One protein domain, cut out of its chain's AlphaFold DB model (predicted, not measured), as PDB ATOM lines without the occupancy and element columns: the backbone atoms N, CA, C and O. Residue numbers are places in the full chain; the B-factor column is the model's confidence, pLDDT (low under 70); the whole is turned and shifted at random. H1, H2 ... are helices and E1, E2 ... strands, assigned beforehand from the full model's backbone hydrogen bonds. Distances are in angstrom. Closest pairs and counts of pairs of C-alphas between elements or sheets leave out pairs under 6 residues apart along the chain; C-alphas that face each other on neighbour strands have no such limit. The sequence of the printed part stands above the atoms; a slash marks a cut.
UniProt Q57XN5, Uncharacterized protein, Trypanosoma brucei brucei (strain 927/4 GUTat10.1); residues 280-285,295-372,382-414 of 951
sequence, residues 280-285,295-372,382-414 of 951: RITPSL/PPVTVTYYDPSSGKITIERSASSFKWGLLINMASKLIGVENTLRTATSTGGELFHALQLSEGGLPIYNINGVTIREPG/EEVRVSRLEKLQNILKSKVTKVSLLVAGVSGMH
ATOM      1  N   ARG A 280     127.866 135.432 133.935       47.81
ATOM      2  CA  ARG A 280     127.348 136.813 133.893       47.81
ATOM      3  C   ARG A 280     127.821 137.616 132.674       47.81
ATOM      4  O   ARG A 280     128.401 138.694 132.798       47.81
ATOM      5  N   ILE A 281     127.467 137.160 131.466       46.98
ATOM      6  CA  ILE A 281     127.649 137.935 130.216       46.98
ATOM      7  C   ILE A 281     126.835 139.252 130.241       46.98
ATOM      8  O   ILE A 281     127.123 140.197 129.507       46.98
ATOM      9  N   THR A 282     125.832 139.372 131.116       32.48
ATOM     10  CA  THR A 282     125.145 140.636 131.432       32.48
ATOM     11  C   THR A 282     124.806 140.660 132.927       32.48
ATOM     12  O   THR A 282     124.267 139.663 133.412       32.48
ATOM     13  N   PRO A 283     125.091 141.748 133.672       32.61
ATOM     14  CA  PRO A 283     124.723 141.840 135.081       32.61
ATOM     15  C   PRO A 283     123.201 141.959 135.232       32.61
ATOM     16  O   PRO A 283     122.584 142.891 134.714       32.61
ATOM     17  N   SER A 284     122.596 141.023 135.961       41.11
ATOM     18  CA  SER A 284     121.198 141.097 136.378       41.11
ATOM     19  C   SER A 284     121.039 142.095 137.528       41.11
ATOM     20  O   SER A 284     121.646 141.954 138.587       41.11
ATOM     21  N   LEU A 285     120.174 143.094 137.340       33.69
ATOM     22  CA  LEU A 285     119.565 143.799 138.470       33.69
ATOM     23  C   LEU A 285     118.564 142.848 139.153       33.69
ATOM     24  O   LEU A 285     117.836 142.147 138.441       33.69
ATOM     25  N   PRO A 295     108.080 135.379 128.416       68.87
ATOM     26  CA  PRO A 295     109.311 134.940 129.066       68.87
ATOM     27  C   PRO A 295     110.508 135.809 128.630       68.87
ATOM     28  O   PRO A 295     110.634 136.131 127.448       68.87
ATOM     29  N   PRO A 296     111.418 136.177 129.554       81.74
ATOM     30  CA  PRO A 296     112.383 137.262 129.344       81.74
ATOM     31  C   PRO A 296     113.386 137.009 128.211       81.74
ATOM     32  O   PRO A 296     113.919 137.967 127.646       81.74
ATOM     33  N   VAL A 297     113.644 135.734 127.883       88.69
ATOM     34  CA  VAL A 297     114.430 135.289 126.724       88.69
ATOM     35  C   VAL A 297     113.834 133.998 126.157       88.69
ATOM     36  O   VAL A 297     113.440 133.108 126.909       88.69
ATOM     37  N   THR A 298     113.817 133.872 124.831       92.72
ATOM     38  CA  THR A 298     113.336 132.698 124.088       92.72
ATOM     39  C   THR A 298     114.322 132.278 122.998       92.72
ATOM     40  O   THR A 298     115.008 133.119 122.411       92.72
ATOM     41  N   VAL A 299     114.368 130.980 122.676       95.30
ATOM     42  CA  VAL A 299     114.968 130.496 121.422       95.30
ATOM     43  C   VAL A 299     113.865 130.484 120.367       95.30
ATOM     44  O   VAL A 299     112.977 129.636 120.402       95.30
ATOM     45  N   THR A 300     113.890 131.447 119.447       94.83
ATOM     46  CA  THR A 300     112.849 131.626 118.418       94.83
ATOM     47  C   THR A 300     113.083 130.777 117.171       94.83
ATOM     48  O   THR A 300     112.165 130.585 116.375       94.83
ATOM     49  N   TYR A 301     114.300 130.259 116.991       96.07
ATOM     50  CA  TYR A 301     114.646 129.308 115.937       96.07
ATOM     51  C   TYR A 301     115.869 128.482 116.338       96.07
ATOM     52  O   TYR A 301     116.850 129.030 116.846       96.07
ATOM     53  N   TYR A 302     115.839 127.187 116.043       95.19
ATOM     54  CA  TYR A 302     117.011 126.322 116.009       95.19
ATOM     55  C   TYR A 302     116.854 125.352 114.839       95.19
ATOM     56  O   TYR A 302     115.769 124.823 114.609       95.19
ATOM     57  N   ASP A 303     117.934 125.137 114.098       94.46
ATOM     58  CA  ASP A 303     118.072 124.040 113.146       94.46
ATOM     59  C   ASP A 303     119.312 123.225 113.539       94.46
ATOM     60  O   ASP A 303     120.434 123.726 113.391       94.46
ATOM     61  N   PRO A 304     119.140 121.982 114.030       91.89
ATOM     62  CA  PRO A 304     120.255 121.120 114.396       91.89
ATOM     63  C   PRO A 304     121.189 120.825 113.224       91.89
ATOM     64  O   PRO A 304     122.390 120.697 113.432       91.89
ATOM     65  N   SER A 305     120.676 120.751 111.992       91.16
ATOM     66  CA  SER A 305     121.461 120.330 110.827       91.16
ATOM     67  C   SER A 305     122.436 121.405 110.342       91.16
ATOM     68  O   SER A 305     123.586 121.091 110.040       91.16
ATOM     69  N   SER A 306     122.020 122.677 110.328       92.41
ATOM     70  CA  SER A 306     122.903 123.810 110.014       92.41
ATOM     71  C   SER A 306     123.586 124.431 111.235       92.41
ATOM     72  O   SER A 306     124.432 125.306 111.068       92.41
ATOM     73  N   GLY A 307     123.207 124.038 112.458       92.94
ATOM     74  CA  GLY A 307     123.688 124.661 113.694       92.94
ATOM     75  C   GLY A 307     123.240 126.120 113.859       92.94
ATOM     76  O   GLY A 307     123.813 126.869 114.651       92.94
ATOM     77  N   LYS A 308     122.230 126.575 113.107       95.67
ATOM     78  CA  LYS A 308     121.743 127.955 113.183       95.67
ATOM     79  C   LYS A 308     120.777 128.126 114.354       95.67
ATOM     80  O   LYS A 308     119.733 127.483 114.401       95.67
ATOM     81  N   ILE A 309     121.082 129.069 115.244       96.75
ATOM     82  CA  ILE A 309     120.264 129.435 116.409       96.75
ATOM     83  C   ILE A 309     119.789 130.887 116.249       96.75
ATOM     84  O   ILE A 309     120.506 131.736 115.715       96.75
ATOM     85  N   THR A 310     118.591 131.219 116.722       96.71
ATOM     86  CA  THR A 310     118.151 132.606 116.929       96.71
ATOM     87  C   THR A 310     117.478 132.751 118.287       96.71
ATOM     88  O   THR A 310     116.605 131.966 118.650       96.71
ATOM     89  N   ILE A 311     117.912 133.760 119.039       96.01
ATOM     90  CA  ILE A 311     117.526 134.029 120.425       96.01
ATOM     91  C   ILE A 311     117.010 135.463 120.512       96.01
ATOM     92  O   ILE A 311     117.568 136.370 119.886       96.01
ATOM     93  N   GLU A 312     115.945 135.669 121.275       94.50
ATOM     94  CA  GLU A 312     115.280 136.962 121.414       94.50
ATOM     95  C   GLU A 312     114.908 137.222 122.875       94.50
ATOM     96  O   GLU A 312     114.369 136.341 123.543       94.50
ATOM     97  N   ARG A 313     115.233 138.420 123.372       91.59
ATOM     98  CA  ARG A 313     114.971 138.877 124.743       91.59
ATOM     99  C   ARG A 313     114.051 140.089 124.751       91.59
ATOM    100  O   ARG A 313     114.276 141.041 124.002       91.59
ATOM    101  N   SER A 314     113.060 140.081 125.640       88.43
ATOM    102  CA  SER A 314     111.975 141.076 125.687       88.43
ATOM    103  C   SER A 314     112.469 142.489 126.037       88.43
ATOM    104  O   SER A 314     111.841 143.482 125.682       88.43
ATOM    105  N   ALA A 315     113.627 142.591 126.696       87.41
ATOM    106  CA  ALA A 315     114.327 143.840 126.979       87.41
ATOM    107  C   ALA A 315     115.849 143.628 126.980       87.41
ATOM    108  O   ALA A 315     116.343 142.555 127.331       87.41
ATOM    109  N   SER A 316     116.619 144.673 126.657       86.66
ATOM    110  CA  SER A 316     118.092 144.620 126.639       86.66
ATOM    111  C   SER A 316     118.743 144.500 128.028       86.66
ATOM    112  O   SER A 316     119.967 144.451 128.122       86.66
ATOM    113  N   SER A 317     117.946 144.504 129.099       83.42
ATOM    114  CA  SER A 317     118.358 144.292 130.492       83.42
ATOM    115  C   SER A 317     118.447 142.813 130.884       83.42
ATOM    116  O   SER A 317     119.133 142.492 131.851       83.42
ATOM    117  N   PHE A 318     117.779 141.904 130.165       83.30
ATOM    118  CA  PHE A 318     117.813 140.477 130.494       83.30
ATOM    119  C   PHE A 318     119.116 139.821 130.021       83.30
ATOM    120  O   PHE A 318     119.555 140.028 128.885       83.30
ATOM    121  N   LYS A 319     119.727 139.004 130.888       84.76
ATOM    122  CA  LYS A 319     120.858 138.130 130.542       84.76
ATOM    123  C   LYS A 319     120.431 137.096 129.497       84.76
ATOM    124  O   LYS A 319     119.313 136.605 129.556       84.76
ATOM    125  N   TRP A 320     121.317 136.744 128.567       89.72
ATOM    126  CA  TRP A 320     120.994 135.844 127.445       89.72
ATOM    127  C   TRP A 320     120.720 134.384 127.824       89.72
ATOM    128  O   TRP A 320     120.193 133.648 126.996       89.72
ATOM    129  N   GLY A 321     121.101 133.949 129.027       88.34
ATOM    130  CA  GLY A 321     120.959 132.557 129.450       88.34
ATOM    131  C   GLY A 321     121.876 131.573 128.710       88.34
ATOM    132  O   GLY A 321     121.499 130.420 128.518       88.34
ATOM    133  N   LEU A 322     123.058 132.023 128.271       91.68
ATOM    134  CA  LEU A 322     124.068 131.221 127.569       91.68
ATOM    135  C   LEU A 322     125.339 131.093 128.410       91.68
ATOM    136  O   LEU A 322     125.796 132.090 128.969       91.68
ATOM    137  N   LEU A 323     125.951 129.907 128.412       89.59
ATOM    138  CA  LEU A 323     127.273 129.667 128.991       89.59
ATOM    139  C   LEU A 323     128.256 129.228 127.894       89.59
ATOM    140  O   LEU A 323     128.012 128.263 127.167       89.59
ATOM    141  N   ILE A 324     129.355 129.973 127.767       91.13
ATOM    142  CA  ILE A 324     130.366 129.868 126.703       91.13
ATOM    143  C   ILE A 324     131.744 129.781 127.372       91.13
ATOM    144  O   ILE A 324     132.013 130.555 128.287       91.13
ATOM    145  N   ASN A 325     132.610 128.862 126.932       88.77
ATOM    146  CA  ASN A 325     133.962 128.704 127.489       88.77
ATOM    147  C   ASN A 325     135.034 129.540 126.762       88.77
ATOM    148  O   ASN A 325     134.764 130.186 125.747       88.77
ATOM    149  N   MET A 326     136.278 129.489 127.258       85.25
ATOM    150  CA  MET A 326     137.436 130.181 126.665       85.25
ATOM    151  C   MET A 326     137.674 129.804 125.193       85.25
ATOM    152  O   MET A 326     137.969 130.671 124.374       85.25
ATOM    153  N   ALA A 327     137.435 128.542 124.816       84.59
ATOM    154  CA  ALA A 327     137.502 128.079 123.426       84.59
ATOM    155  C   ALA A 327     136.351 128.606 122.533       84.59
ATOM    156  O   ALA A 327     136.234 128.227 121.368       84.59
ATOM    157  N   SER A 328     135.483 129.488 123.046       89.50
ATOM    158  CA  SER A 328     134.332 130.045 122.325       89.50
ATOM    159  C   SER A 328     133.347 128.970 121.828       89.50
ATOM    160  O   SER A 328     132.707 129.119 120.782       89.50
ATOM    161  N   LYS A 329     133.227 127.875 122.592       91.37
ATOM    162  CA  LYS A 329     132.239 126.803 122.416       91.37
ATOM    163  C   LYS A 329     131.049 127.095 123.347       91.37
ATOM    164  O   LYS A 329     131.241 127.430 124.518       91.37
ATOM    165  N   LEU A 330     129.817 126.998 122.844       93.39
ATOM    166  CA  LEU A 330     128.598 127.035 123.660       93.39
ATOM    167  C   LEU A 330     128.502 125.710 124.427       93.39
ATOM    168  O   LEU A 330     128.386 124.658 123.801       93.39
ATOM    169  N   ILE A 331     128.551 125.752 125.758       92.28
ATOM    170  CA  ILE A 331     128.589 124.553 126.617       92.28
ATOM    171  C   ILE A 331     127.321 124.356 127.457       92.28
ATOM    172  O   ILE A 331     127.106 123.272 127.991       92.28
ATOM    173  N   GLY A 332     126.472 125.380 127.582       91.00
ATOM    174  CA  GLY A 332     125.258 125.305 128.391       91.00
ATOM    175  C   GLY A 332     124.243 126.403 128.084       91.00
ATOM    176  O   GLY A 332     124.579 127.463 127.554       91.00
ATOM    177  N   VAL A 333     122.990 126.137 128.455       92.64
ATOM    178  CA  VAL A 333     121.863 127.078 128.398       92.64
ATOM    179  C   VAL A 333     121.140 127.088 129.741       92.64
ATOM    180  O   VAL A 333     120.970 126.038 130.361       92.64
ATOM    181  N   GLU A 334     120.724 128.266 130.201       90.88
ATOM    182  CA  GLU A 334     119.992 128.408 131.459       90.88
ATOM    183  C   GLU A 334     118.614 127.754 131.389       90.88
ATOM    184  O   GLU A 334     117.935 127.770 130.358       90.88
ATOM    185  N   ASN A 335     118.167 127.243 132.535       89.77
ATOM    186  CA  ASN A 335     116.839 126.676 132.729       89.77
ATOM    187  C   ASN A 335     115.704 127.572 132.195       89.77
ATOM    188  O   ASN A 335     114.782 127.080 131.549       89.77
ATOM    189  N   THR A 336     115.804 128.887 132.392       87.13
ATOM    190  CA  THR A 336     114.876 129.904 131.866       87.13
ATOM    191  C   THR A 336     114.740 129.821 130.341       87.13
ATOM    192  O   THR A 336     113.668 129.493 129.833       87.13
ATOM    193  N   LEU A 337     115.839 130.013 129.607       91.16
ATOM    194  CA  LEU A 337     115.900 129.926 128.142       91.16
ATOM    195  C   LEU A 337     115.422 128.555 127.621       91.16
ATOM    196  O   LEU A 337     114.723 128.454 126.611       91.16
ATOM    197  N   ARG A 338     115.790 127.497 128.348       91.84
ATOM    198  CA  ARG A 338     115.524 126.082 128.052       91.84
ATOM    199  C   ARG A 338     114.076 125.634 128.299       91.84
ATOM    200  O   ARG A 338     113.637 124.630 127.728       91.84
ATOM    201  N   THR A 339     113.344 126.314 129.179       90.57
ATOM    202  CA  THR A 339     111.934 126.012 129.507       90.57
ATOM    203  C   THR A 339     110.953 126.971 128.845       90.57
ATOM    204  O   THR A 339     109.811 126.585 128.617       90.57
ATOM    205  N   ALA A 340     111.404 128.159 128.432       88.41
ATOM    206  CA  ALA A 340     110.586 129.132 127.714       88.41
ATOM    207  C   ALA A 340     110.046 128.637 126.354       88.41
ATOM    208  O   ALA A 340     109.036 129.148 125.882       88.41
ATOM    209  N   THR A 341     110.706 127.668 125.702       91.25
ATOM    210  CA  THR A 341     110.324 127.146 124.371       91.25
ATOM    211  C   THR A 341     110.694 125.667 124.201       91.25
ATOM    212  O   THR A 341     111.663 125.194 124.799       91.25
ATOM    213  N   SER A 342     109.985 124.935 123.326       90.45
ATOM    214  CA  SER A 342     110.392 123.575 122.906       90.45
ATOM    215  C   SER A 342     111.774 123.587 122.245       90.45
ATOM    216  O   SER A 342     112.639 122.781 122.574       90.45
ATOM    217  N   THR A 343     112.015 124.588 121.397       93.22
ATOM    218  CA  THR A 343     113.267 124.832 120.669       93.22
ATOM    219  C   THR A 343     114.464 125.097 121.596       93.22
ATOM    220  O   THR A 343     115.574 124.645 121.327       93.22
ATOM    221  N   GLY A 344     114.251 125.744 122.750       93.41
ATOM    222  CA  GLY A 344     115.256 125.839 123.819       93.41
ATOM    223  C   GLY A 344     115.537 124.502 124.518       93.41
ATOM    224  O   GLY A 344     116.639 124.282 125.021       93.41
ATOM    225  N   GLY A 345     114.573 123.578 124.511       92.30
ATOM    226  CA  GLY A 345     114.780 122.178 124.884       92.30
ATOM    227  C   GLY A 345     115.623 121.418 123.860       92.30
ATOM    228  O   GLY A 345     116.577 120.751 124.244       92.30
ATOM    229  N   GLU A 346     115.319 121.550 122.570       92.44
ATOM    230  CA  GLU A 346     116.082 120.933 121.472       92.44
ATOM    231  C   GLU A 346     117.551 121.380 121.479       92.44
ATOM    232  O   GLU A 346     118.447 120.537 121.461       92.44
ATOM    233  N   LEU A 347     117.808 122.686 121.629       94.47
ATOM    234  CA  LEU A 347     119.164 123.226 121.773       94.47
ATOM    235  C   LEU A 347     119.902 122.641 122.991       94.47
ATOM    236  O   LEU A 347     121.088 122.331 122.910       94.47
ATOM    237  N   PHE A 348     119.208 122.438 124.114       93.57
ATOM    238  CA  PHE A 348     119.792 121.752 125.266       93.57
ATOM    239  C   PHE A 348     120.120 120.284 124.967       93.57
ATOM    240  O   PHE A 348     121.202 119.828 125.319       93.57
ATOM    241  N   HIS A 349     119.229 119.540 124.308       91.90
ATOM    242  CA  HIS A 349     119.486 118.141 123.951       91.90
ATOM    243  C   HIS A 349     120.668 118.003 122.976       91.90
ATOM    244  O   HIS A 349     121.496 117.110 123.147       91.90
ATOM    245  N   ALA A 350     120.821 118.933 122.030       92.66
ATOM    246  CA  ALA A 350     121.999 119.021 121.170       92.66
ATOM    247  C   ALA A 350     123.301 119.287 121.957       92.66
ATOM    248  O   ALA A 350     124.336 118.686 121.666       92.66
ATOM    249  N   LEU A 351     123.247 120.114 123.008       92.60
ATOM    250  CA  LEU A 351     124.380 120.334 123.917       92.60
ATOM    251  C   LEU A 351     124.738 119.088 124.752       92.60
ATOM    252  O   LEU A 351     125.911 118.902 125.054       92.60
ATOM    253  N   GLN A 352     123.780 118.205 125.069       88.36
ATOM    254  CA  GLN A 352     124.049 116.915 125.743       88.36
ATOM    255  C   GLN A 352     124.608 115.826 124.800       88.36
ATOM    256  O   GLN A 352     125.196 114.834 125.249       88.36
ATOM    257  N   LEU A 353     124.438 115.984 123.482       86.72
ATOM    258  CA  LEU A 353     125.118 115.141 122.493       86.72
ATOM    259  C   LEU A 353     126.586 115.550 122.307       86.72
ATOM    260  O   LEU A 353     127.427 114.676 122.122       86.72
ATOM    261  N   SER A 354     126.894 116.847 122.398       87.91
ATOM    262  CA  SER A 354     128.236 117.388 122.163       87.91
ATOM    263  C   SER A 354     129.195 117.169 123.341       87.91
ATOM    264  O   SER A 354     128.993 117.688 124.439       87.91
ATOM    265  N   GLU A 355     130.298 116.453 123.104       82.27
ATOM    266  CA  GLU A 355     131.279 116.144 124.155       82.27
ATOM    267  C   GLU A 355     132.028 117.380 124.679       82.27
ATOM    268  O   GLU A 355     132.304 117.441 125.874       82.27
ATOM    269  N   GLY A 356     132.293 118.387 123.835       82.77
ATOM    270  CA  GLY A 356     133.025 119.617 124.191       82.77
ATOM    271  C   GLY A 356     132.213 120.919 124.103       82.77
ATOM    272  O   GLY A 356     132.785 122.004 124.216       82.77
ATOM    273  N   GLY A 357     130.899 120.828 123.872       89.89
ATOM    274  CA  GLY A 357     130.061 121.970 123.496       89.89
ATOM    275  C   GLY A 357     130.222 122.382 122.027       89.89
ATOM    276  O   GLY A 357     131.135 121.946 121.329       89.89
ATOM    277  N   LEU A 358     129.313 123.230 121.543       92.80
ATOM    278  CA  LEU A 358     129.175 123.578 120.126       92.80
ATOM    279  C   LEU A 358     130.033 124.814 119.776       92.80
ATOM    280  O   LEU A 358     129.714 125.907 120.251       92.80
ATOM    281  N   PRO A 359     131.094 124.699 118.948       92.61
ATOM    282  CA  PRO A 359     131.891 125.844 118.499       92.61
ATOM    283  C   PRO A 359     131.033 126.923 117.837       92.61
ATOM    284  O   PRO A 359     130.207 126.602 116.984       92.61
ATOM    285  N   ILE A 360     131.241 128.195 118.195       93.96
ATOM    286  CA  ILE A 360     130.525 129.326 117.588       93.96
ATOM    287  C   ILE A 360     131.351 129.882 116.419       93.96
ATOM    288  O   ILE A 360     132.435 130.431 116.618       93.96
ATOM    289  N   TYR A 361     130.828 129.768 115.196       93.45
ATOM    290  CA  TYR A 361     131.464 130.283 113.977       93.45
ATOM    291  C   TYR A 361     131.119 131.748 113.717       93.45
ATOM    292  O   TYR A 361     131.988 132.541 113.356       93.45
ATOM    293  N   ASN A 362     129.853 132.130 113.903       93.23
ATOM    294  CA  ASN A 362     129.365 133.468 113.569       93.23
ATOM    295  C   ASN A 362     128.288 133.939 114.556       93.23
ATOM    296  O   ASN A 362     127.486 133.138 115.041       93.23
ATOM    297  N   ILE A 363     128.250 135.245 114.825       94.13
ATOM    298  CA  ILE A 363     127.213 135.903 115.625       94.13
ATOM    299  C   ILE A 363     126.782 137.215 114.949       94.13
ATOM    300  O   ILE A 363     127.596 138.094 114.681       94.13
ATOM    301  N   ASN A 364     125.487 137.359 114.648       93.13
ATOM    302  CA  ASN A 364     124.908 138.533 113.969       93.13
ATOM    303  C   ASN A 364     125.624 138.965 112.663       93.13
ATOM    304  O   ASN A 364     125.603 140.138 112.297       93.13
ATOM    305  N   GLY A 365     126.240 138.023 111.942       88.99
ATOM    306  CA  GLY A 365     127.021 138.272 110.727       88.99
ATOM    307  C   GLY A 365     128.529 138.401 110.969       88.99
ATOM    308  O   GLY A 365     129.300 138.241 110.027       88.99
ATOM    309  N   VAL A 366     128.976 138.607 112.212       91.67
ATOM    310  CA  VAL A 366     130.398 138.709 112.574       91.67
ATOM    311  C   VAL A 366     131.006 137.319 112.749       91.67
ATOM    312  O   VAL A 366     130.578 136.553 113.615       91.67
ATOM    313  N   THR A 367     132.023 136.999 111.948       91.56
ATOM    314  CA  THR A 367     132.785 135.748 112.071       91.56
ATOM    315  C   THR A 367     133.682 135.774 113.310       91.56
ATOM    316  O   THR A 367     134.432 136.723 113.545       91.56
ATOM    317  N   ILE A 368     133.594 134.708 114.101       90.91
ATOM    318  CA  ILE A 368     134.401 134.431 115.296       90.91
ATOM    319  C   ILE A 368     135.466 133.370 114.977       90.91
ATOM    320  O   ILE A 368     136.608 133.471 115.430       90.91
ATOM    321  N   ARG A 369     135.097 132.376 114.162       88.35
ATOM    322  CA  ARG A 369     135.917 131.234 113.749       88.35
ATOM    323  C   ARG A 369     135.562 130.858 112.310       88.35
ATOM    324  O   ARG A 369     134.385 130.913 111.952       88.35
ATOM    325  N   GLU A 370     136.544 130.457 111.508       81.08
ATOM    326  CA  GLU A 370     136.280 130.029 110.130       81.08
ATOM    327  C   GLU A 370     135.597 128.643 110.087       81.08
ATOM    328  O   GLU A 370     135.880 127.773 110.921       81.08
ATOM    329  N   PRO A 371     134.669 128.401 109.142       69.70
ATOM    330  CA  PRO A 371     134.004 127.111 109.012       69.70
ATOM    331  C   PRO A 371     135.003 126.041 108.553       69.70
ATOM    332  O   PRO A 371     135.684 126.202 107.543       69.70
ATOM    333  N   GLY A 372     135.076 124.936 109.297       67.33
ATOM    334  CA  GLY A 372     136.077 123.879 109.101       67.33
ATOM    335  C   GLY A 372     137.288 123.970 110.035       67.33
ATOM    336  O   GLY A 372     138.067 123.024 110.092       67.33
ATOM    337  N   GLU A 382     146.360 131.174 123.231       83.82
ATOM    338  CA  GLU A 382     145.411 131.777 124.178       83.82
ATOM    339  C   GLU A 382     144.988 133.200 123.785       83.82
ATOM    340  O   GLU A 382     143.830 133.566 123.958       83.82
ATOM    341  N   GLU A 383     145.855 133.987 123.143       86.34
ATOM    342  CA  GLU A 383     145.508 135.319 122.629       86.34
ATOM    343  C   GLU A 383     144.388 135.257 121.575       86.34
ATOM    344  O   GLU A 383     143.541 136.153 121.497       86.34
ATOM    345  N   VAL A 384     144.338 134.182 120.779       86.92
ATOM    346  CA  VAL A 384     143.273 133.949 119.793       86.92
ATOM    347  C   VAL A 384     141.982 133.535 120.498       86.92
ATOM    348  O   VAL A 384     140.916 134.048 120.151       86.92
ATOM    349  N   ARG A 385     142.062 132.669 121.520       86.39
ATOM    350  CA  ARG A 385     140.916 132.258 122.357       86.39
ATOM    351  C   ARG A 385     140.289 133.456 123.072       86.39
ATOM    352  O   ARG A 385     139.091 133.699 122.928       86.39
ATOM    353  N   VAL A 386     141.112 134.274 123.730       87.63
ATOM    354  CA  VAL A 386     140.707 135.535 124.369       87.63
ATOM    355  C   VAL A 386     140.087 136.488 123.345       87.63
ATOM    356  O   VAL A 386     138.960 136.933 123.551       87.63
ATOM    357  N   SER A 387     140.726 136.736 122.195       90.10
ATOM    358  CA  SER A 387     140.175 137.640 121.169       90.10
ATOM    359  C   SER A 387     138.839 137.151 120.581       90.10
ATOM    360  O   SER A 387     137.958 137.959 120.268       90.10
ATOM    361  N   ARG A 388     138.639 135.832 120.438       89.82
ATOM    362  CA  ARG A 388     137.345 135.236 120.051       89.82
ATOM    363  C   ARG A 388     136.274 135.489 121.107       89.82
ATOM    364  O   ARG A 388     135.179 135.950 120.769       89.82
ATOM    365  N   LEU A 389     136.609 135.252 122.374       88.56
ATOM    366  CA  LEU A 389     135.698 135.452 123.494       88.56
ATOM    367  C   LEU A 389     135.345 136.935 123.683       88.56
ATOM    368  O   LEU A 389     134.179 137.254 123.899       88.56
ATOM    369  N   GLU A 390     136.296 137.858 123.528       88.79
ATOM    370  CA  GLU A 390     136.049 139.305 123.561       88.79
ATOM    371  C   GLU A 390     135.079 139.751 122.459       88.79
ATOM    372  O   GLU A 390     134.134 140.491 122.736       88.79
ATOM    373  N   LYS A 391     135.251 139.274 121.216       91.49
ATOM    374  CA  LYS A 391     134.318 139.560 120.108       91.49
ATOM    375  C   LYS A 391     132.899 139.084 120.437       91.49
ATOM    376  O   LYS A 391     131.949 139.851 120.274       91.49
ATOM    377  N   LEU A 392     132.756 137.859 120.952       90.87
ATOM    378  CA  LEU A 392     131.473 137.315 121.416       90.87
ATOM    379  C   LEU A 392     130.871 138.159 122.545       90.87
ATOM    380  O   LEU A 392     129.714 138.577 122.456       90.87
ATOM    381  N   GLN A 393     131.653 138.451 123.587       88.77
ATOM    382  CA  GLN A 393     131.206 139.239 124.732       88.77
ATOM    383  C   GLN A 393     130.769 140.647 124.322       88.77
ATOM    384  O   GLN A 393     129.716 141.088 124.767       88.77
ATOM    385  N   ASN A 394     131.517 141.341 123.464       89.56
ATOM    386  CA  ASN A 394     131.179 142.693 123.010       89.56
ATOM    387  C   ASN A 394     129.839 142.736 122.256       89.56
ATOM    388  O   ASN A 394     129.059 143.676 122.421       89.56
ATOM    389  N   ILE A 395     129.530 141.696 121.476       90.47
ATOM    390  CA  ILE A 395     128.267 141.594 120.736       90.47
ATOM    391  C   ILE A 395     127.109 141.214 121.674       90.47
ATOM    392  O   ILE A 395     126.045 141.831 121.603       90.47
ATOM    393  N   LEU A 396     127.316 140.282 122.610       89.71
ATOM    394  CA  LEU A 396     126.299 139.871 123.590       89.71
ATOM    395  C   LEU A 396     126.009 140.952 124.654       89.71
ATOM    396  O   LEU A 396     124.856 141.124 125.047       89.71
ATOM    397  N   LYS A 397     127.018 141.726 125.076       87.60
ATOM    398  CA  LYS A 397     126.891 142.880 125.993       87.60
ATOM    399  C   LYS A 397     126.238 144.106 125.338       87.60
ATOM    400  O   LYS A 397     125.880 145.054 126.035       87.60
ATOM    401  N   SER A 398     126.078 144.113 124.012       86.84
ATOM    402  CA  SER A 398     125.427 145.213 123.295       86.84
ATOM    403  C   SER A 398     123.919 145.296 123.591       86.84
ATOM    404  O   SER A 398     123.303 144.370 124.122       86.84
ATOM    405  N   LYS A 399     123.284 146.415 123.218       89.82
ATOM    406  CA  LYS A 399     121.850 146.668 123.468       89.82
ATOM    407  C   LYS A 399     120.888 145.882 122.557       89.82
ATOM    408  O   LYS A 399     119.688 146.138 122.603       89.82
ATOM    409  N   VAL A 400     121.367 144.950 121.727       90.38
ATOM    410  CA  VAL A 400     120.493 144.176 120.825       90.38
ATOM    411  C   VAL A 400     119.520 143.291 121.610       90.38
ATOM    412  O   VAL A 400     119.899 142.639 122.584       90.38
ATOM    413  N   THR A 401     118.260 143.246 121.184       91.46
ATOM    414  CA  THR A 401     117.232 142.335 121.724       91.46
ATOM    415  C   THR A 401     117.198 140.989 121.004       91.46
ATOM    416  O   THR A 401     116.648 140.035 121.536       91.46
ATOM    417  N   LYS A 402     117.831 140.875 119.829       94.69
ATOM    418  CA  LYS A 402     117.861 139.659 119.009       94.69
ATOM    419  C   LYS A 402     119.292 139.300 118.614       94.69
ATOM    420  O   LYS A 402     120.064 140.173 118.213       94.69
ATOM    421  N   VAL A 403     119.636 138.018 118.710       94.77
ATOM    422  CA  VAL A 403     120.927 137.461 118.288       94.77
ATOM    423  C   VAL A 403     120.694 136.214 117.440       94.77
ATOM    424  O   VAL A 403     119.979 135.304 117.853       94.77
ATOM    425  N   SER A 404     121.320 136.147 116.266       95.84
ATOM    426  CA  SER A 404     121.476 134.910 115.497       95.84
ATOM    427  C   SER A 404     122.897 134.390 115.684       95.84
ATOM    428  O   SER A 404     123.851 135.136 115.464       95.84
ATOM    429  N   LEU A 405     123.034 133.116 116.044       96.05
ATOM    430  CA  LEU A 405     124.313 132.410 116.096       96.05
ATOM    431  C   LEU A 405     124.366 131.353 114.989       96.05
ATOM    432  O   LEU A 405     123.334 130.798 114.601       96.05
ATOM    433  N   LEU A 406     125.572 131.054 114.521       95.44
ATOM    434  CA  LEU A 406     125.890 129.850 113.763       95.44
ATOM    435  C   LEU A 406     126.898 129.044 114.581       95.44
ATOM    436  O   LEU A 406     128.011 129.522 114.820       95.44
ATOM    437  N   VAL A 407     126.497 127.856 115.021       94.03
ATOM    438  CA  VAL A 407     127.351 126.902 115.739       94.03
ATOM    439  C   VAL A 407     127.556 125.631 114.912       94.03
ATOM    440  O   VAL A 407     127.046 125.532 113.798       94.03
ATOM    441  N   ALA A 408     128.310 124.654 115.420       91.81
ATOM    442  CA  ALA A 408     128.384 123.337 114.788       91.81
ATOM    443  C   ALA A 408     127.008 122.652 114.721       91.81
ATOM    444  O   ALA A 408     126.252 122.645 115.697       91.81
ATOM    445  N   GLY A 409     126.698 122.066 113.562       90.80
ATOM    446  CA  GLY A 409     125.526 121.213 113.391       90.80
ATOM    447  C   GLY A 409     125.659 119.911 114.183       90.80
ATOM    448  O   GLY A 409     126.760 119.395 114.369       90.80
ATOM    449  N   VAL A 410     124.528 119.380 114.646       88.93
ATOM    450  CA  VAL A 410     124.429 118.144 115.428       88.93
ATOM    451  C   VAL A 410     123.568 117.143 114.665       88.93
ATOM    452  O   VAL A 410     122.351 117.295 114.544       88.93
ATOM    453  N   SER A 411     124.214 116.107 114.138       84.00
ATOM    454  CA  SER A 411     123.554 114.948 113.537       84.00
ATOM    455  C   SER A 411     122.862 114.085 114.602       84.00
ATOM    456  O   SER A 411     123.209 114.108 115.783       84.00
ATOM    457  N   GLY A 412     121.841 113.326 114.187       79.91
ATOM    458  CA  GLY A 412     121.184 112.335 115.046       79.91
ATOM    459  C   GLY A 412     120.463 112.901 116.281       79.91
ATOM    460  O   GLY A 412     120.364 112.207 117.286       79.91
ATOM    461  N   MET A 413     119.938 114.133 116.246       85.32
ATOM    462  CA  MET A 413     119.153 114.685 117.372       85.32
ATOM    463  C   MET A 413     117.779 113.997 117.561       85.32
ATOM    464  O   MET A 413     117.134 114.154 118.596       85.32
ATOM    465  N   HIS A 414     117.319 113.220 116.576       85.69
ATOM    466  CA  HIS A 414     116.031 112.512 116.596       85.69
ATOM    467  C   HIS A 414     116.173 110.985 116.492       85.69
ATOM    468  O   HIS A 414     115.168 110.279 116.357       85.69
TER     469      HIS A 414
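Overview. This is residues 280 to 285, 295 to 372 and 382 to 414 of the 951 residues of an uncharacterized protein of Trypanosoma brucei brucei (strain 927/4 GUTat10.1) (UniProt Q57XN5). A six-stranded sheet is curled like part of a barrel, with H2 and short H1 packed across the open side between E1 and E4, while H3 packs on the opposite face, over E5. The printed part has 117 residues with three named helices and six named strands, in the order E1 E2 E3 E4 H1 H2 E5 H3 E6. The strands run E1 E2 E6 E5 E4 E3 across the sheet, all antiparallel, and the class is mixed, helices and strands. The whole is compact, with a radius of gyration of the C-alphas of 13.2 A and spans of 37 by 37 by 22 A.

Arrangement. Edge strand E1, residues 297 to 303, forms a hairpin with E2, residues 308 to 313; N 298 and O 312 are 2.8 A apart, within hydrogen-bond range. A second hairpin joins edge strand E3, residues 322 to 324, to E4, residues 329 to 333, with N 323 and O 332 at 2.9 A. H1, residues 335 to 339, is on the sheet, over none of its strands. H2, residues 342 to 353, is on the same face, at a height of 7.4 A over the sheet; its closest C-alphas to E1 are Gly 344 and Val 299, 5.2 A, and to E4 Phe 348 and Val 333, 6.5 A. H1 and H2 touch only at the corner by their link, closest at C-alphas 338 and 344, 4.2 A. E5, residues 358 to 363, is staggered: it pairs with E4 over 358 to 359, N 358 to O 330 at 2.8 A, and with E6, residues 402 to 407, over 360 to 363, N 361 to O 406 at 2.9 A. E6 also pairs with E2, N 403 to O 311 at 2.9 A. H3, residues 382 to 396, is on the opposite face from H2, over E5, slantwise at 44 degrees on the local plane; C-alphas 392 and 363 are their closest, 7.3 A. H2 and H3 are apart. In H1, H2 and H3 every O i to N i+4 pair is within hydrogen-bond range.

Along the chain. E1 begins at C-alpha 297, (114.430, 135.289, 126.724), and measures 18.0 A; E2 measures 17.3 A. E3 measures 6.5 A, E4 12.0 A, H1 5.9 A, H2 17.0 A and E5 13.3 A. H3, 20.8 A, begins at (145.411, 131.777, 124.178). E6, 16.2 A, ends at C-alpha 407, (127.351, 126.902, 115.739).

Size, cuts and confidence. The C-alphas farthest apart, Leu 285 and Gly 412, are 39.3 A apart. Residues 286 to 294 and 373 to 381 are not printed; the C-alpha gaps are 16.5 A and 19.4 A. Of the links printed whole, none is long. The mean pLDDT of the printed part is 87.2, with residues 280 to 285, 295 and 371 to 372 under 70.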